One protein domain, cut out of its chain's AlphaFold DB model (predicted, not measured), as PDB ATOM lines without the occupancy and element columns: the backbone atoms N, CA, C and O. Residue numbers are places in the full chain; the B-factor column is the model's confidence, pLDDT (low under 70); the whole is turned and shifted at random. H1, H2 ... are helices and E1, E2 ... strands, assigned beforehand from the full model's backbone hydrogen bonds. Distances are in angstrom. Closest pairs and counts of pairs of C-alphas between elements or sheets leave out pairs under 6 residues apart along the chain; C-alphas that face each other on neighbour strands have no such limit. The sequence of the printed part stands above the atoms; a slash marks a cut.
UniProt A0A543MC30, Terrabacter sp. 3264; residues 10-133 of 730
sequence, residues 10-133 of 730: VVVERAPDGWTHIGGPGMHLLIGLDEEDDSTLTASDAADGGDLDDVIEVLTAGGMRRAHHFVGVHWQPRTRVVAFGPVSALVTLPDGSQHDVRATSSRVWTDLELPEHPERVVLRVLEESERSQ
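What this domain is: This is residues 10 to 133 of the 730 residues of a protein of Terrabacter sp. 3264 (UniProt A0A543MC30). Two sheets lie face to face as a sandwich, their strands only 21 degrees off one another, and a helical hairpin of H1 and H2 covers the other face of the larger sheet over E2, E3 and E4. After E9 a tight link leads to the short helix H3, beyond one end of the smaller sheet. The printed part has 124 residues with three named helices and nine named strands, in the order E1 E2 E3 H1 H2 E4 E5 E6 E7 E8 E9 H3. The larger sheet runs E2 E3 E4 E5 E8, antiparallel throughout, and the smaller E1 E9 E6 E7, mixed. The class is mixed, helices and strands, and the whole is compact, with a radius of gyration of the C-alphas of 13.4 A and spans of 40 by 35 by 24 A.

Where its parts are: The larger sheet holds E2, residues 20 to 23; E3, residues 27 to 31, 13.0 A long; E4, residues 70 to 74, 13.3 A; E5, residues 79 to 84, 17.0 A; and E8, residues 110 to 114, 12.7 A. H1 is residues 38 to 48, 15.5 A, and H2 is residues 52 to 60, 12.2 A. The smaller sheet holds E1, residues 10 to 12, from C-alpha 10 at (-1.282, -29.883, -44.802); E9, residues 120 to 125, 16.9 A; E6, residues 87 to 92, 16.5 A; and E7, residues 98 to 102, 12.9 A. H3, residues 128 to 131, ends with C-alpha 131 at (-1.677, -52.180, -45.233).

How they stand to each other: In the larger sheet the hairpin E2 and E3 has N 22 and O 29 within hydrogen-bond range at 2.8 A, E3 and E4 have N 30 and O 71 at 2.9 A, the hairpin E4 and E5 has N 72 and O 82 at 2.9 A, and E5 and E8 have N 81 and O 112 at 2.9 A. H1 and H2 are on the same face of this sheet, two layers, helices over one face, at heights over the sheet of 9.7 A and 9.8 A. They touch, the closest C-alphas being those of Ala 43 and Val 55, 5.2 A apart, and run opposite ways at a shallow tilt of 7 degrees. In H1 and H2 every O i to N i+4 pair is within hydrogen-bond range; H3 is too short for such a pair. In the smaller sheet E1 is parallel to E9, with N 11 and O 121 at 2.8 A; E9 and E6 are antiparallel, with N 90 and O 122 at 2.9 A, as is the hairpin E6 and E7, with N 91 and O 99 at 2.9 A. Between the sheets, the closest C-alphas of E4 and E9 are those of Val 71 and Leu 123, 6.8 A apart. H3 only grazes the smaller sheet, with residues 130 to 131.

The domain as a whole: The C-alphas farthest apart are those of Asp 38 and Asp 95, 40.7 A. The printed part has no cut, and no link is long. The mean pLDDT of the printed part is 84.3; residues 105 to 106 and 132 to 133 are under 70.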
ATOM      1  N   VAL A  10      -0.524 -28.653 -45.049       83.94
ATOM      2  CA  VAL A  10      -1.282 -29.883 -44.802       83.94
ATOM      3  C   VAL A  10      -2.351 -30.068 -45.878       83.94
ATOM      4  O   VAL A  10      -3.112 -29.159 -46.204       83.94
ATOM      5  N   VAL A  11      -2.406 -31.270 -46.443       85.44
ATOM      6  CA  VAL A  11      -3.403 -31.702 -47.419       85.44
ATOM      7  C   VAL A  11      -4.015 -32.997 -46.911       85.44
ATOM      8  O   VAL A  11      -3.297 -33.950 -46.623       85.44
ATOM      9  N   VAL A  12      -5.338 -33.055 -46.821       82.81
ATOM     10  CA  VAL A  12      -6.047 -34.294 -46.493       82.81
ATOM     11  C   VAL A  12      -6.543 -34.902 -47.800       82.81
ATOM     12  O   VAL A  12      -7.270 -34.261 -48.560       82.81
ATOM     13  N   GLU A  13      -6.080 -36.109 -48.111       79.88
ATOM     14  CA  GLU A  13      -6.625 -36.902 -49.210       79.88
ATOM     15  C   GLU A  13      -8.046 -37.338 -48.834       79.88
ATOM     16  O   GLU A  13      -8.318 -37.581 -47.660       79.88
ATOM     17  N   ARG A  14      -8.972 -37.360 -49.807       73.94
ATOM     18  CA  ARG A  14     -10.422 -37.439 -49.545       73.94
ATOM     19  C   ARG A  14     -10.748 -38.534 -48.521       73.94
ATOM     20  O   ARG A  14     -10.553 -39.712 -48.811       73.94
ATOM     21  N   ALA A  15     -11.316 -38.120 -47.388       75.88
ATOM     22  CA  ALA A  15     -11.879 -39.022 -46.396       75.88
ATOM     23  C   ALA A  15     -12.910 -39.959 -47.067       75.88
ATOM     24  O   ALA A  15     -13.798 -39.460 -47.770       75.88
ATOM     25  N   PRO A  16     -12.771 -41.291 -46.937       79.38
ATOM     26  CA  PRO A  16     -13.794 -42.233 -47.376       79.38
ATOM     27  C   PRO A  16     -14.982 -42.232 -46.400       79.38
ATOM     28  O   PRO A  16     -14.894 -41.672 -45.310       79.38
ATOM     29  N   ASP A  17     -16.091 -42.866 -46.783       77.75
ATOM     30  CA  ASP A  17     -17.293 -42.941 -45.944       77.75
ATOM     31  C   ASP A  17     -16.969 -43.542 -44.555       77.75
ATOM     32  O   ASP A  17     -16.197 -44.502 -44.453       77.75
ATOM     33  N   GLY A  18     -17.527 -42.965 -43.483       81.19
ATOM     34  CA  GLY A  18     -17.175 -43.308 -42.096       81.19
ATOM     35  C   GLY A  18     -15.873 -42.674 -41.579       81.19
ATOM     36  O   GLY A  18     -15.309 -43.166 -40.600       81.19
ATOM     37  N   TRP A  19     -15.358 -41.628 -42.240       88.62
ATOM     38  CA  TRP A  19     -14.212 -40.842 -41.769       88.62
ATOM     39  C   TRP A  19     -14.488 -39.337 -41.794       88.62
ATOM     40  O   TRP A  19     -14.916 -38.788 -42.810       88.62
ATOM     41  N   THR A  20     -14.131 -38.654 -40.708       89.62
ATOM     42  CA  THR A  20     -14.292 -37.203 -40.539       89.62
ATOM     43  C   THR A  20     -12.938 -36.496 -40.583       89.62
ATOM     44  O   THR A  20     -11.973 -36.932 -39.950       89.62
ATOM     45  N   HIS A  21     -12.854 -35.384 -41.323       91.25
ATOM     46  CA  HIS A  21     -11.696 -34.482 -41.321       91.25
ATOM     47  C   HIS A  21     -12.005 -33.224 -40.499       91.25
ATOM     48  O   HIS A  21     -12.894 -32.454 -40.846       91.25
ATOM     49  N   ILE A  22     -11.210 -32.990 -39.453       87.38
ATOM     50  CA  ILE A  22     -11.209 -31.774 -38.634       87.38
ATOM     51  C   ILE A  22      -9.954 -30.955 -38.983       87.38
ATOM     52  O   ILE A  22      -8.845 -31.490 -39.088       87.38
ATOM     53  N   GLY A  23     -10.106 -29.650 -39.219       85.75
ATOM     54  CA  GLY A  23      -9.009 -28.762 -39.621       85.75
ATOM     55  C   GLY A  23      -9.092 -27.400 -38.943       85.75
ATOM     56  O   GLY A  23     -10.025 -26.644 -39.197       85.75
ATOM     57  N   GLY A  24      -8.089 -27.089 -38.121       80.38
ATOM     58  CA  GLY A  24      -7.961 -25.842 -37.372       80.38
ATOM     59  C   GLY A  24      -6.647 -25.100 -37.663       80.38
ATOM     60  O   GLY A  24      -5.795 -25.584 -38.411       80.38
ATOM     61  N   PRO A  25      -6.435 -23.916 -37.062       74.69
ATOM     62  CA  PRO A  25      -5.301 -23.035 -37.372       74.69
ATOM     63  C   PRO A  25      -3.929 -23.534 -36.877       74.69
ATOM     64  O   PRO A  25      -2.914 -22.926 -37.218       74.69
ATOM     65  N   GLY A  26      -3.887 -24.613 -36.085       82.31
ATOM     66  CA  GLY A  26      -2.659 -25.247 -35.581       82.31
ATOM     67  C   GLY A  26      -2.628 -26.780 -35.677       82.31
ATOM     68  O   GLY A  26      -1.633 -27.384 -35.271       82.31
ATOM     69  N   MET A  27      -3.702 -27.409 -36.181       89.00
ATOM     70  CA  MET A  27      -3.866 -28.866 -36.234       89.00
ATOM     71  C   MET A  27      -4.747 -29.308 -37.419       89.00
ATOM     72  O   MET A  27      -5.730 -28.651 -37.750       89.00
ATOM     73  N   HIS A  28      -4.436 -30.456 -38.022       90.75
ATOM     74  CA  HIS A  28      -5.331 -31.209 -38.910       90.75
ATOM     75  C   HIS A  28      -5.425 -32.658 -38.426       90.75
ATOM     76  O   HIS A  28      -4.406 -33.263 -38.089       90.75
ATOM     77  N   LEU A  29      -6.632 -33.220 -38.434       91.31
ATOM     78  CA  LEU A  29      -6.944 -34.532 -37.874       91.31
ATOM     79  C   LEU A  29      -7.949 -35.274 -38.764       91.31
ATOM     80  O   LEU A  29      -8.957 -34.709 -39.176       91.31
ATOM     81  N   LEU A  30      -7.681 -36.544 -39.056       92.06
ATOM     82  CA  LEU A  30      -8.536 -37.430 -39.843       92.06
ATOM     83  C   LEU A  30      -8.897 -38.647 -38.979       92.06
ATOM     84  O   LEU A  30      -8.011 -39.442 -38.664       92.06
ATOM     85  N   ILE A  31     -10.167 -38.770 -38.583       91.31
ATOM     86  CA  ILE A  31     -10.685 -39.787 -37.646       91.31
ATOM     87  C   ILE A  31     -11.558 -40.793 -38.404       91.31
ATOM     88  O   ILE A  31     -12.374 -40.394 -39.226       91.31
ATOM     89  N   GLY A  32     -11.423 -42.086 -38.106       89.62
ATOM     90  CA  GLY A  32     -12.306 -43.165 -38.564       89.62
ATOM     91  C   GLY A  32     -13.570 -43.268 -37.715       89.62
ATOM     92  O   GLY A  32     -13.775 -44.275 -37.034       89.62
ATOM     93  N   LEU A  33     -14.344 -42.185 -37.722       87.50
ATOM     94  CA  LEU A  33     -15.664 -42.014 -37.122       87.50
ATOM     95  C   LEU A  33     -16.481 -41.034 -37.977       87.50
ATOM     96  O   LEU A  33     -15.914 -40.174 -38.659       87.50
ATOM     97  N   ASP A  34     -17.804 -41.142 -37.894       85.31
ATOM     98  CA  ASP A  34     -18.752 -40.203 -38.495       85.31
ATOM     99  C   ASP A  34     -18.808 -38.861 -37.731       85.31
ATOM    100  O   ASP A  34     -18.446 -38.776 -36.554       85.31
ATOM    101  N   GLU A  35     -19.275 -37.807 -38.408       84.50
ATOM    102  CA  GLU A  35     -19.333 -36.428 -37.880       84.50
ATOM    103  C   GLU A  35     -20.327 -36.286 -36.710       84.50
ATOM    104  O   GLU A  35     -20.142 -35.449 -35.830       84.50
ATOM    105  N   GLU A  36     -21.353 -37.143 -36.674       84.25
ATOM    106  CA  GLU A  36     -22.405 -37.176 -35.648       84.25
ATOM    107  C   GLU A  36     -22.040 -38.014 -34.398       84.25
ATOM    108  O   GLU A  36     -22.865 -38.137 -33.494       84.25
ATOM    109  N   ASP A  37     -20.841 -38.611 -34.322       88.00
ATOM    110  CA  ASP A  37     -20.407 -39.396 -33.151       88.00
ATOM    111  C   ASP A  37     -19.944 -38.483 -31.998       88.00
ATOM    112  O   ASP A  37     -19.115 -37.588 -32.192       88.00
ATOM    113  N   ASP A  38     -20.420 -38.743 -30.772       86.44
ATOM    114  CA  ASP A  38     -20.049 -37.986 -29.561       86.44
ATOM    115  C   ASP A  38     -18.522 -37.905 -29.357       86.44
ATOM    116  O   ASP A  38     -17.999 -36.903 -28.857       86.44
ATOM    117  N   SER A  39     -17.776 -38.934 -29.771       84.94
ATOM    118  CA  SER A  39     -16.311 -38.979 -29.692       84.94
ATOM    119  C   SER A  39     -15.650 -38.096 -30.754       84.94
ATOM    120  O   SER A  39     -14.599 -37.520 -30.479       84.94
ATOM    121  N   THR A  40     -16.255 -37.951 -31.939       87.00
ATOM    122  CA  THR A  40     -15.808 -37.004 -32.979       87.00
ATOM    123  C   THR A  40     -16.016 -35.567 -32.517       87.00
ATOM    124  O   THR A  40     -15.094 -34.759 -32.614       87.00
ATOM    125  N   LEU A  41     -17.185 -35.263 -31.942       87.00
ATOM    126  CA  LEU A  41     -17.487 -33.949 -31.368       87.00
ATOM    127  C   LEU A  41     -16.513 -33.610 -30.228       87.00
ATOM    128  O   LEU A  41     -15.860 -32.569 -30.257       87.00
ATOM    129  N   THR A  42     -16.317 -34.536 -29.285       87.62
ATOM    130  CA  THR A  42     -15.373 -34.355 -28.166       87.62
ATOM    131  C   THR A  42     -13.918 -34.220 -28.649       87.62
ATOM    132  O   THR A  42     -13.139 -33.457 -28.075       87.62
ATOM    133  N   ALA A  43     -13.530 -34.921 -29.721       87.38
ATOM    134  CA  ALA A  43     -12.210 -34.778 -30.336       87.38
ATOM    135  C   ALA A  43     -12.047 -33.447 -31.095       87.38
ATOM    136  O   ALA A  43     -10.929 -32.939 -31.173       87.38
ATOM    137  N   SER A  44     -13.132 -32.859 -31.614       86.88
ATOM    138  CA  SER A  44     -13.127 -31.515 -32.203       86.88
ATOM    139  C   SER A  44     -12.912 -30.440 -31.138       86.88
ATOM    140  O   SER A  44     -12.002 -29.626 -31.284       86.88
ATOM    141  N   ASP A  45     -13.657 -30.491 -30.029       85.94
ATOM    142  CA  ASP A  45     -13.479 -29.579 -28.889       85.94
ATOM    143  C   ASP A  45     -12.049 -29.664 -28.312       85.94
ATOM    144  O   ASP A  45     -11.442 -28.651 -27.956       85.94
ATOM    145  N   ALA A  46     -11.465 -30.870 -28.268       86.00
ATOM    146  CA  ALA A  46     -10.067 -31.071 -27.882       86.00
ATOM    147  C   ALA A  46      -9.068 -30.498 -28.912       86.00
ATOM    148  O   ALA A  46      -8.050 -29.919 -28.526       86.00
ATOM    149  N   ALA A  47      -9.354 -30.621 -30.214       85.38
ATOM    150  CA  ALA A  47      -8.510 -30.093 -31.285       85.38
ATOM    151  C   ALA A  47      -8.505 -28.552 -31.333       85.38
ATOM    152  O   ALA A  47      -7.448 -27.962 -31.570       85.38
ATOM    153  N   ASP A  48      -9.633 -27.900 -31.031       82.81
ATOM    154  CA  ASP A  48      -9.727 -26.439 -30.867       82.81
ATOM    155  C   ASP A  48      -8.917 -25.930 -29.657       82.81
ATOM    156  O   ASP A  48      -8.422 -24.800 -29.662       82.81
ATOM    157  N   GLY A  49      -8.685 -26.785 -28.651       73.50
ATOM    158  CA  GLY A  49      -7.723 -26.542 -27.568       73.50
ATOM    159  C   GLY A  49      -6.248 -26.553 -28.008       73.50
ATOM    160  O   GLY A  49      -5.385 -26.079 -27.269       73.50
ATOM    161  N   GLY A  50      -5.945 -27.066 -29.205       76.75
ATOM    162  CA  GLY A  50      -4.621 -27.029 -29.836       76.75
ATOM    163  C   GLY A  50      -3.605 -28.081 -29.365       76.75
ATOM    164  O   GLY A  50      -2.511 -28.144 -29.934       76.75
ATOM    165  N   ASP A  51      -3.931 -28.922 -28.376       82.06
ATOM    166  CA  ASP A  51      -3.048 -30.001 -27.907       82.06
ATOM    167  C   ASP A  51      -3.472 -31.363 -28.477       82.06
ATOM    168  O   ASP A  51      -4.562 -31.871 -28.216       82.06
ATOM    169  N   LEU A  52      -2.575 -31.981 -29.248       86.25
ATOM    170  CA  LEU A  52      -2.792 -33.306 -29.822       86.25
ATOM    171  C   LEU A  52      -2.832 -34.397 -28.731       86.25
ATOM    172  O   LEU A  52      -3.471 -35.424 -28.941       86.25
ATOM    173  N   ASP A  53      -2.219 -34.174 -27.557       86.38
ATOM    174  CA  ASP A  53      -2.306 -35.111 -26.422       86.38
ATOM    175  C   ASP A  53      -3.750 -35.234 -25.885       86.38
ATOM    176  O   ASP A  53      -4.178 -36.337 -25.541       86.38
ATOM    177  N   ASP A  54      -4.520 -34.137 -25.849       87.00
ATOM    178  CA  ASP A  54      -5.920 -34.146 -25.393       87.00
ATOM    179  C   ASP A  54      -6.830 -34.877 -26.410       87.00
ATOM    180  O   ASP A  54      -7.689 -35.667 -26.020       87.00
ATOM    181  N   VAL A  55      -6.591 -34.704 -27.718       88.25
ATOM    182  CA  VAL A  55      -7.277 -35.457 -28.792       88.25
ATOM    183  C   VAL A  55      -7.014 -36.965 -28.685       88.25
ATOM    184  O   VAL A  55      -7.934 -37.778 -28.801       88.25
ATOM    185  N   ILE A  56      -5.755 -37.355 -28.457       89.69
ATOM    186  CA  ILE A  56      -5.350 -38.760 -28.310       89.69
ATOM    187  C   ILE A  56      -6.013 -39.392 -27.079       89.69
ATOM    188  O   ILE A  56      -6.435 -40.548 -27.136       89.69
ATOM    189  N   GLU A  57      -6.140 -38.649 -25.979       88.38
ATOM    190  CA  GLU A  57      -6.835 -39.102 -24.772       88.38
ATOM    191  C   GLU A  57      -8.316 -39.404 -25.043       88.38
ATOM    192  O   GLU A  57      -8.774 -40.494 -24.698       88.38
ATOM    193  N   VAL A  58      -9.038 -38.516 -25.738       88.38
ATOM    194  CA  VAL A  58     -10.440 -38.747 -26.144       88.38
ATOM    195  C   VAL A  58     -10.563 -40.012 -26.996       88.38
ATOM    196  O   VAL A  58     -11.291 -40.940 -26.641       88.38
ATOM    197  N   LEU A  59      -9.789 -40.103 -28.084       88.06
ATOM    198  CA  LEU A  59      -9.872 -41.214 -29.042       88.06
ATOM    199  C   LEU A  59      -9.361 -42.556 -28.489       88.06
ATOM    200  O   LEU A  59      -9.546 -43.592 -29.133       88.06
ATOM    201  N   THR A  60      -8.743 -42.562 -27.301       87.75
ATOM    202  CA  THR A  60      -8.256 -43.774 -26.624       87.75
ATOM    203  C   THR A  60      -8.800 -43.987 -25.206       87.75
ATOM    204  O   THR A  60      -8.369 -44.928 -24.540       87.75
ATOM    205  N   ALA A  61      -9.815 -43.230 -24.769       82.50
ATOM    206  CA  ALA A  61     -10.412 -43.325 -23.428       82.50
ATOM    207  C   ALA A  61     -10.940 -44.735 -23.073       82.50
ATOM    208  O   ALA A  61     -10.887 -45.167 -21.921       82.50
ATOM    209  N   GLY A  62     -11.384 -45.512 -24.070       78.19
ATOM    210  CA  GLY A  62     -11.753 -46.930 -23.919       78.19
ATOM    211  C   GLY A  62     -10.569 -47.915 -23.825       78.19
ATOM    212  O   GLY A  62     -10.783 -49.132 -23.820       78.19
ATOM    213  N   GLY A  63      -9.333 -47.411 -23.793       77.56
ATOM    214  CA  GLY A  63      -8.073 -48.144 -23.915       77.56
ATOM    215  C   GLY A  63      -7.767 -48.603 -25.347       77.56
ATOM    216  O   GLY A  63      -8.658 -48.736 -26.182       77.56
ATOM    217  N   MET A  64      -6.507 -48.963 -25.627       77.38
ATOM    218  CA  MET A  64      -5.991 -49.355 -26.964       77.38
ATOM    219  C   MET A  64      -6.694 -50.547 -27.661       77.38
ATOM    220  O   MET A  64      -6.324 -50.922 -28.770       77.38
ATOM    221  N   ARG A  65      -7.690 -51.184 -27.027       72.94
ATOM    222  CA  ARG A  65      -8.560 -52.217 -27.632       72.94
ATOM    223  C   ARG A  65      -9.879 -51.663 -28.188       72.94
ATOM    224  O   ARG A  65     -10.562 -52.385 -28.904       72.94
ATOM    225  N   ARG A  66     -10.234 -50.432 -27.813       77.81
ATOM    226  CA  ARG A  66     -11.396 -49.654 -28.269       77.81
ATOM    227  C   ARG A  66     -10.979 -48.315 -28.893       77.81
ATOM    228  O   ARG A  66     -11.842 -47.520 -29.224       77.81
ATOM    229  N   ALA A  67      -9.676 -48.062 -29.014       81.00
ATOM    230  CA  ALA A  67      -9.153 -46.857 -29.637       81.00
ATOM    231  C   ALA A  67      -9.630 -46.749 -31.091       81.00
ATOM    232  O   ALA A  67      -9.494 -47.701 -31.866       81.00
ATOM    233  N   HIS A  68     -10.166 -45.587 -31.448       86.88
ATOM    234  CA  HIS A  68     -10.624 -45.295 -32.804       86.88
ATOM    235  C   HIS A  68      -9.423 -45.022 -33.708       86.88
ATOM    236  O   HIS A  68      -8.363 -44.622 -33.234       86.88
ATOM    237  N   HIS A  69      -9.543 -45.280 -35.008       90.50
ATOM    238  CA  HIS A  69      -8.443 -45.030 -35.941       90.50
ATOM    239  C   HIS A  69      -8.321 -43.535 -36.232       90.50
ATOM    240  O   HIS A  69      -9.330 -42.876 -36.454       90.50
ATOM    241  N   PHE A  70      -7.104 -42.994 -36.249       91.31
ATOM    242  CA  PHE A  70      -6.882 -41.583 -36.565       91.31
ATOM    243  C   PHE A  70      -5.470 -41.318 -37.084       91.31
ATOM    244  O   PHE A  70      -4.517 -42.013 -36.726       91.31
ATOM    245  N   VAL A  71      -5.322 -40.262 -37.881       93.00
ATOM    246  CA  VAL A  71      -4.027 -39.624 -38.128       93.00
ATOM    247  C   VAL A  71      -4.145 -38.118 -37.935       93.00
ATOM    248  O   VAL A  71      -5.053 -37.486 -38.471       93.00
ATOM    249  N   GLY A  72      -3.237 -37.546 -37.148       91.12
ATOM    250  CA  GLY A  72      -3.218 -36.129 -36.807       91.12
ATOM    251  C   GLY A  72      -1.835 -35.514 -36.975       91.12
ATOM    252  O   GLY A  72      -0.814 -36.173 -36.776       91.12
ATOM    253  N   VAL A  73      -1.812 -34.232 -37.325       92.06
ATOM    254  CA  VAL A  73      -0.619 -33.386 -37.308       92.06
ATOM    255  C   VAL A  73      -0.943 -32.074 -36.605       92.06
ATOM    256  O   VAL A  73      -1.904 -31.399 -36.968       92.06
ATOM    257  N   HIS A  74      -0.119 -31.694 -35.631       91.12
ATOM    258  CA  HIS A  74      -0.050 -30.315 -35.133       91.12
ATOM    259  C   HIS A  74       1.311 -29.709 -35.501       91.12
ATOM    260  O   HIS A  74       2.239 -30.452 -35.834       91.12
ATOM    261  N   TRP A  75       1.441 -28.383 -35.482       86.81
ATOM    262  CA  TRP A  75       2.699 -27.704 -35.844       86.81
ATOM    263  C   TRP A  75       3.133 -26.583 -34.897       86.81
ATOM    264  O   TRP A  75       3.986 -25.780 -35.261       86.81
ATOM    265  N   GLN A  76       2.597 -26.527 -33.676       77.50
ATOM    266  CA  GLN A  76       3.012 -25.549 -32.667       77.50
ATOM    267  C   GLN A  76       3.147 -26.224 -31.291       77.50
ATOM    268  O   GLN A  76       2.196 -26.867 -30.846       77.50
ATOM    269  N   PRO A  77       4.295 -26.106 -30.586       71.25
ATOM    270  CA  PRO A  77       5.515 -25.363 -30.937       71.25
ATOM    271  C   PRO A  77       6.496 -26.126 -31.858       71.25
ATOM    272  O   PRO A  77       7.552 -25.596 -32.186       71.25
ATOM    273  N   ARG A  78       6.181 -27.366 -32.246       82.69
ATOM    274  CA  ARG A  78       6.920 -28.190 -33.223       82.69
ATOM    275  C   ARG A  78       5.924 -28.927 -34.109       82.69
ATOM    276  O   ARG A  78       4.749 -29.004 -33.758       82.69
ATOM    277  N   THR A  79       6.379 -29.506 -35.219       87.25
ATOM    278  CA  THR A  79       5.540 -30.450 -35.969       87.25
ATOM    279  C   THR A  79       5.632 -31.846 -35.373       87.25
ATOM    280  O   THR A  79       6.699 -32.451 -35.372       87.25
ATOM    281  N   ARG A  80       4.498 -32.369 -34.904       91.06
ATOM    282  CA  ARG A  80       4.345 -33.749 -34.423       91.06
ATOM    283  C   ARG A  80       3.231 -34.426 -35.205       91.06
ATOM    284  O   ARG A  80       2.169 -33.835 -35.411       91.06
ATOM    285  N   VAL A  81       3.501 -35.645 -35.652       91.25
ATOM    286  CA  VAL A  81       2.616 -36.460 -36.487       91.25
ATOM    287  C   VAL A  81       2.316 -37.754 -35.743       91.25
ATOM    288  O   VAL A  81       3.238 -38.503 -35.422       91.25
ATOM    289  N   VAL A  82       1.036 -38.027 -35.486       91.62
ATOM    290  CA  VAL A  82       0.588 -39.239 -34.788       91.62
ATOM    291  C   VAL A  82      -0.364 -40.026 -35.680       91.62
ATOM    292  O   VAL A  82      -1.331 -39.475 -36.197       91.62
ATOM    293  N   ALA A  83      -0.085 -41.315 -35.862       91.81
ATOM    294  CA  ALA A  83      -0.827 -42.221 -36.734       91.81
ATOM    295  C   ALA A  83      -1.208 -43.511 -35.992       91.81
ATOM    296  O   ALA A  83      -0.339 -44.216 -35.473       91.81
ATOM    297  N   PHE A  84      -2.496 -43.859 -35.982       90.19
ATOM    298  CA  PHE A  84      -3.018 -45.086 -35.384       90.19
ATOM    299  C   PHE A  84      -4.071 -45.764 -36.275       90.19
ATOM    300  O   PHE A  84      -5.097 -45.178 -36.622       90.19
ATOM    301  N   GLY A  85      -3.841 -47.038 -36.608       87.12
ATOM    302  CA  GLY A  85      -4.722 -47.823 -37.478       87.12
ATOM    303  C   GLY A  85      -4.317 -47.788 -38.963       87.12
ATOM    304  O   GLY A  85      -3.135 -47.620 -39.269       87.12
ATOM    305  N   PRO A  86      -5.262 -47.993 -39.902       88.62
ATOM    306  CA  PRO A  86      -5.006 -48.116 -41.338       88.62
ATOM    307  C   PRO A  86      -4.836 -46.742 -42.008       88.62
ATOM    308  O   PRO A  86      -5.595 -46.373 -42.901       88.62
ATOM    309  N   VAL A  87      -3.849 -45.972 -41.565       89.88
ATOM    310  CA  VAL A  87      -3.622 -44.575 -41.966       89.88
ATOM    311  C   VAL A  87      -2.149 -44.309 -42.251       89.88
ATOM    312  O   VAL A  87      -1.266 -44.999 -41.739       89.88
ATOM    313  N   SER A  88      -1.887 -43.279 -43.054       89.62
ATOM    314  CA  SER A  88      -0.544 -42.742 -43.261       89.62
ATOM    315  C   SER A  88      -0.545 -41.219 -43.302       89.62
ATOM    316  O   SER A  88      -1.485 -40.601 -43.807       89.62
ATOM    317  N   ALA A  89       0.541 -40.629 -42.812       91.25
ATOM    318  CA  ALA A  89       0.913 -39.251 -43.083       91.25
ATOM    319  C   ALA A  89       2.214 -39.246 -43.893       91.25
ATOM    320  O   ALA A  89       3.269 -39.626 -43.382       91.25
ATOM    321  N   LEU A  90       2.140 -38.828 -45.157       90.44
ATOM    322  CA  LEU A  90       3.314 -38.641 -46.006       90.44
ATOM    323  C   LEU A  90       3.837 -37.216 -45.807       90.44
ATOM    324  O   LEU A  90       3.214 -36.241 -46.226       90.44
ATOM    325  N   VAL A  91       4.967 -37.112 -45.119       90.06
ATOM    326  CA  VAL A  91       5.644 -35.865 -44.754       90.06
ATOM    327  C   VAL A  91       6.719 -35.563 -45.793       90.06
ATOM    328  O   VAL A  91       7.563 -36.419 -46.044       90.06
ATOM    329  N   THR A  92       6.730 -34.351 -46.351       90.00
ATOM    330  CA  THR A  92       7.815 -33.844 -47.206       90.00
ATOM    331  C   THR A  92       8.599 -32.772 -46.456       90.00
ATOM    332  O   THR A  92       8.047 -31.716 -46.138       90.00
ATOM    333  N   LEU A  93       9.875 -33.032 -46.180       87.06
ATOM    334  CA  LEU A  93      10.786 -32.089 -45.521       87.06
ATOM    335  C   LEU A  93      11.404 -31.093 -46.531       87.06
ATOM    336  O   LEU A  93      11.405 -31.368 -47.733       87.06
ATOM    337  N   PRO A  94      11.932 -29.936 -46.076       82.75
ATOM    338  CA  PRO A  94      12.529 -28.914 -46.951       82.75
ATOM    339  C   PRO A  94      13.828 -29.339 -47.662       82.75
ATOM    340  O   PRO A  94      14.285 -28.644 -48.568       82.75
ATOM    341  N   ASP A  95      14.417 -30.485 -47.307       81.44
ATOM    342  CA  ASP A  95      15.498 -31.127 -48.068       81.44
ATOM    343  C   ASP A  95      14.990 -31.919 -49.296       81.44
ATOM    344  O   ASP A  95      15.784 -32.406 -50.105       81.44
ATOM    345  N   GLY A  96      13.667 -32.039 -49.456       79.56
ATOM    346  CA  GLY A  96      13.002 -32.814 -50.501       79.56
ATOM    347  C   GLY A  96      12.819 -34.299 -50.172       79.56
ATOM    348  O   GLY A  96      12.305 -35.040 -51.016       79.56
ATOM    349  N   SER A  97      13.214 -34.754 -48.978       84.31
ATOM    350  CA  SER A  97      12.967 -36.122 -48.520       84.31
ATOM    351  C   SER A  97      11.483 -36.352 -48.202       84.31
ATOM    352  O   SER A  97      10.730 -35.421 -47.898       84.31
ATOM    353  N   GLN A  98      11.044 -37.611 -48.307       86.31
ATOM    354  CA  GLN A  98       9.676 -38.023 -47.993       86.31
ATOM    355  C   GLN A  98       9.674 -39.145 -46.956       86.31
ATOM    356  O   GLN A  98      10.299 -40.188 -47.155       86.31
ATOM    357  N   HIS A  99       8.926 -38.941 -45.873       83.94
ATOM    358  CA  HIS A  99       8.755 -39.898 -44.784       83.94
ATOM    359  C   HIS A  99       7.295 -40.356 -44.705       83.94
ATOM    360  O   HIS A  99       6.383 -39.540 -44.598       83.94
ATOM    361  N   ASP A 100       7.075 -41.671 -44.751       87.00
ATOM    362  CA  ASP A 100       5.748 -42.291 -44.673       87.00
ATOM    363  C   ASP A 100       5.488 -42.776 -43.235       87.00
ATOM    364  O   ASP A 100       5.984 -43.825 -42.800       87.00
ATOM    365  N   VAL A 101       4.767 -41.955 -42.467       86.06
ATOM    366  CA  VAL A 101       4.455 -42.194 -41.053       86.06
ATOM    367  C   VAL A 101       3.185 -43.037 -40.962       86.06
ATOM    368  O   VAL A 101       2.088 -42.557 -41.248       86.06
ATOM    369  N   ARG A 102       3.337 -44.302 -40.560       87.19
ATOM    370  CA  ARG A 102       2.259 -45.296 -40.427       87.19
ATOM    371  C   ARG A 102       2.330 -45.971 -39.068       87.19
ATOM    372  O   ARG A 102       3.428 -46.179 -38.558       87.19
ATOM    373  N   ALA A 103       1.185 -46.396 -38.539       79.88
ATOM    374  CA  ALA A 103       1.142 -47.254 -37.360       79.88
ATOM    375  C   ALA A 103       1.813 -48.610 -37.651       79.88
ATOM    376  O   ALA A 103       1.398 -49.334 -38.556       79.88
ATOM    377  N   THR A 104       2.820 -48.988 -36.861       71.06
ATOM    378  CA  THR A 104       3.540 -50.267 -37.037       71.06
ATOM    379  C   THR A 104       2.705 -51.501 -36.674       71.06
ATOM    380  O   THR A 104       3.058 -52.620 -37.047       71.06
ATOM    381  N   SER A 105       1.582 -51.330 -35.964       68.06
ATOM    382  CA  SER A 105       0.557 -52.366 -35.790       68.06
ATOM    383  C   SER A 105      -0.800 -51.768 -35.404       68.06
ATOM    384  O   SER A 105      -0.883 -50.639 -34.929       68.06
ATOM    385  N   SER A 106      -1.868 -52.566 -35.468       68.50
ATOM    386  CA  SER A 106      -3.213 -52.193 -34.990       68.50
ATOM    387  C   SER A 106      -3.348 -52.015 -33.465       68.50
ATOM    388  O   SER A 106      -4.458 -51.860 -32.964       68.50
ATOM    389  N   ARG A 107      -2.243 -52.062 -32.704       71.00
ATOM    390  CA  ARG A 107      -2.202 -51.832 -31.244       71.00
ATOM    391  C   ARG A 107      -1.116 -50.849 -30.801       71.00
ATOM    392  O   ARG A 107      -0.979 -50.614 -29.605       71.00
ATOM    393  N   VAL A 108      -0.337 -50.314 -31.737       79.75
ATOM    394  CA  VAL A 108       0.790 -49.416 -31.472       79.75
ATOM    395  C   VAL A 108       0.652 -48.244 -32.426       79.75
ATOM    396  O   VAL A 108       0.813 -48.415 -33.635       79.75
ATOM    397  N   TRP A 109       0.325 -47.068 -31.888       86.56
ATOM    398  CA  TRP A 109       0.413 -45.839 -32.664       86.56
ATOM    399  C   TRP A 109       1.873 -45.542 -33.000       86.56
ATOM    400  O   TRP A 109       2.800 -46.012 -32.338       86.56
ATOM    401  N   THR A 110       2.090 -44.741 -34.030       88.81
ATOM    402  CA  THR A 110       3.400 -44.164 -34.317       88.81
ATOM    403  C   THR A 110       3.307 -42.666 -34.112       88.81
ATOM    404  O   THR A 110       2.404 -42.026 -34.639       88.81
ATOM    405  N   ASP A 111       4.213 -42.155 -33.288       89.06
ATOM    406  CA  ASP A 111       4.311 -40.766 -32.855       89.06
ATOM    407  C   ASP A 111       5.696 -40.265 -33.277       89.06
ATOM    408  O   ASP A 111       6.702 -40.921 -32.991       89.06
ATOM    409  N   LEU A 112       5.736 -39.170 -34.033       88.44
ATOM    410  CA  LEU A 112       6.953 -38.609 -34.606       88.44
ATOM    411  C   LEU A 112       6.957 -37.088 -34.442       88.44
ATOM    412  O   LEU A 112       6.264 -36.381 -35.175       88.44
ATOM    413  N   GLU A 113       7.785 -36.582 -33.525       87.69
ATOM    414  CA  GLU A 113       8.229 -35.186 -33.565       87.69
ATOM    415  C   GLU A 113       9.262 -35.001 -34.686       87.69
ATOM    416  O   GLU A 113      10.236 -35.749 -34.792       87.69
ATOM    417  N   LEU A 114       9.054 -33.979 -35.514       84.38
ATOM    418  CA  LEU A 114       9.987 -33.529 -36.538       84.38
ATOM    419  C   LEU A 114      10.831 -32.366 -35.983       84.38
ATOM    420  O   LEU A 114      10.293 -31.502 -35.285       84.38
ATOM    421  N   PRO A 115      12.140 -32.303 -36.297       73.69
ATOM    422  CA  PRO A 115      13.016 -31.230 -35.820       73.69
ATOM    423  C   PRO A 115      12.753 -29.885 -36.515       73.69
ATOM    424  O   PRO A 115      13.083 -28.840 -35.960       73.69
ATOM    425  N   GLU A 116      12.160 -29.913 -37.710       82.12
ATOM    426  CA  GLU A 116      11.854 -28.756 -38.554       82.12
ATOM    427  C   GLU A 116      10.417 -28.860 -39.087       82.12
ATOM    428  O   GLU A 116       9.844 -29.954 -39.158       82.12
ATOM    429  N   HIS A 117       9.824 -27.731 -39.482       84.50
ATOM    430  CA  HIS A 117       8.507 -27.723 -40.114       84.50
ATOM    431  C   HIS A 117       8.596 -28.276 -41.553       84.50
ATOM    432  O   HIS A 117       9.360 -27.746 -42.362       84.50
ATOM    433  N   PRO A 118       7.833 -29.329 -41.906       84.94
ATOM    434  CA  PRO A 118       7.828 -29.875 -43.261       84.94
ATOM    435  C   PRO A 118       7.148 -28.911 -44.238       84.94
ATOM    436  O   PRO A 118       6.164 -28.261 -43.889       84.94
ATOM    437  N   GLU A 119       7.592 -28.868 -45.497       86.75
ATOM    438  CA  GLU A 119       6.909 -28.065 -46.524       86.75
ATOM    439  C   GLU A 119       5.466 -28.534 -46.736       86.75
ATOM    440  O   GLU A 119       4.572 -27.729 -47.005       86.75
ATOM    441  N   ARG A 120       5.231 -29.849 -46.630       87.12
ATOM    442  CA  ARG A 120       3.938 -30.478 -46.909       87.12
ATOM    443  C   ARG A 120       3.716 -31.717 -46.048       87.12
ATOM    444  O   ARG A 120       4.635 -32.504 -45.842       87.12
ATOM    445  N   VAL A 121       2.472 -31.937 -45.631       90.00
ATOM    446  CA  VAL A 121       2.026 -33.198 -45.012       90.00
ATOM    447  C   VAL A 121       0.769 -33.671 -45.732       90.00
ATOM    448  O   VAL A 121      -0.152 -32.881 -45.927       90.00
ATOM    449  N   VAL A 122       0.719 -34.935 -46.151       90.94
ATOM    450  CA  VAL A 122      -0.459 -35.541 -46.788       90.94
ATOM    451  C   VAL A 122      -1.048 -36.609 -45.874       90.94
ATOM    452  O   VAL A 122      -0.434 -37.657 -45.692       90.94
ATOM    453  N   LEU A 123      -2.224 -36.345 -45.302       91.69
ATOM    454  CA  LEU A 123      -2.964 -37.301 -44.468       91.69
ATOM    455  C   LEU A 123      -3.881 -38.156 -45.351       91.69
ATOM    456  O   LEU A 123      -4.645 -37.594 -46.137       91.69
ATOM    457  N   ARG A 124      -3.834 -39.487 -45.219       90.44
ATOM    458  CA  ARG A 124      -4.684 -40.409 -45.995       90.44
ATOM    459  C   ARG A 124      -4.982 -41.723 -45.266       90.44
ATOM    460  O   ARG A 124      -4.160 -42.222 -44.493       90.44
ATOM    461  N   VAL A 125      -6.134 -42.316 -45.575       88.44
ATOM    462  CA  VAL A 125      -6.482 -43.698 -45.199       88.44
ATOM    463  C   VAL A 125      -5.777 -44.667 -46.157       88.44
ATOM    464  O   VAL A 125      -5.669 -44.389 -47.347       88.44
ATOM    465  N   LEU A 126      -5.274 -45.790 -45.644       84.31
ATOM    466  CA  LEU A 126      -4.572 -46.806 -46.433       84.31
ATOM    467  C   LEU A 126      -5.525 -47.879 -46.956       84.31
ATOM    468  O   LEU A 126      -6.286 -48.483 -46.187       84.31
ATOM    469  N   GLU A 127      -5.386 -48.196 -48.240       81.25
ATOM    470  CA  GLU A 127      -6.047 -49.334 -48.880       81.25
ATOM    471  C   GLU A 127      -5.552 -50.676 -48.325       81.25
ATOM    472  O   GLU A 127      -4.408 -50.807 -47.885       81.25
ATOM    473  N   GLU A 128      -6.379 -51.722 -48.382       72.06
ATOM    474  CA  GLU A 128      -6.023 -53.029 -47.797       72.06
ATOM    475  C   GLU A 128      -4.759 -53.646 -48.430       72.06
ATOM    476  O   GLU A 128      -3.936 -54.270 -47.754       72.06
ATOM    477  N   SER A 129      -4.545 -53.362 -49.719       70.50
ATOM    478  CA  SER A 129      -3.331 -53.734 -50.461       70.50
ATOM    479  C   SER A 129      -2.079 -52.944 -50.047       70.50
ATOM    480  O   SER A 129      -0.965 -53.414 -50.274       70.50
ATOM    481  N   GLU A 130      -2.222 -51.761 -49.441       75.88
ATOM    482  CA  GLU A 130      -1.110 -50.976 -48.884       75.88
ATOM    483  C   GLU A 130      -0.811 -51.337 -47.423       75.88
ATOM    484  O   GLU A 130       0.350 -51.288 -47.018       75.88
ATOM    485  N   ARG A 131      -1.827 -51.738 -46.640       70.25
ATOM    486  CA  ARG A 131      -1.677 -52.180 -45.233       70.25
ATOM    487  C   ARG A 131      -0.767 -53.402 -45.087       70.25
ATOM    488  O   ARG A 131      -0.123 -53.569 -44.058       70.25
ATOM    489  N   SER A 132      -0.730 -54.255 -46.112       63.16
ATOM    490  CA  SER A 132       0.063 -55.493 -46.133       63.16
ATOM    491  C   SER A 132       1.495 -55.309 -46.662       63.16
ATOM    492  O   SER A 132       2.244 -56.283 -46.739       63.16
ATOM    493  N   GLN A 133       1.894 -54.091 -47.046       69.75
ATOM    494  CA  GLN A 133       3.257 -53.801 -47.497       69.75
ATOM    495  C   GLN A 133       4.131 -53.384 -46.302       69.75
ATOM    496  O   GLN A 133       3.703 -52.546 -45.506       69.75
TER     497      GLN A 133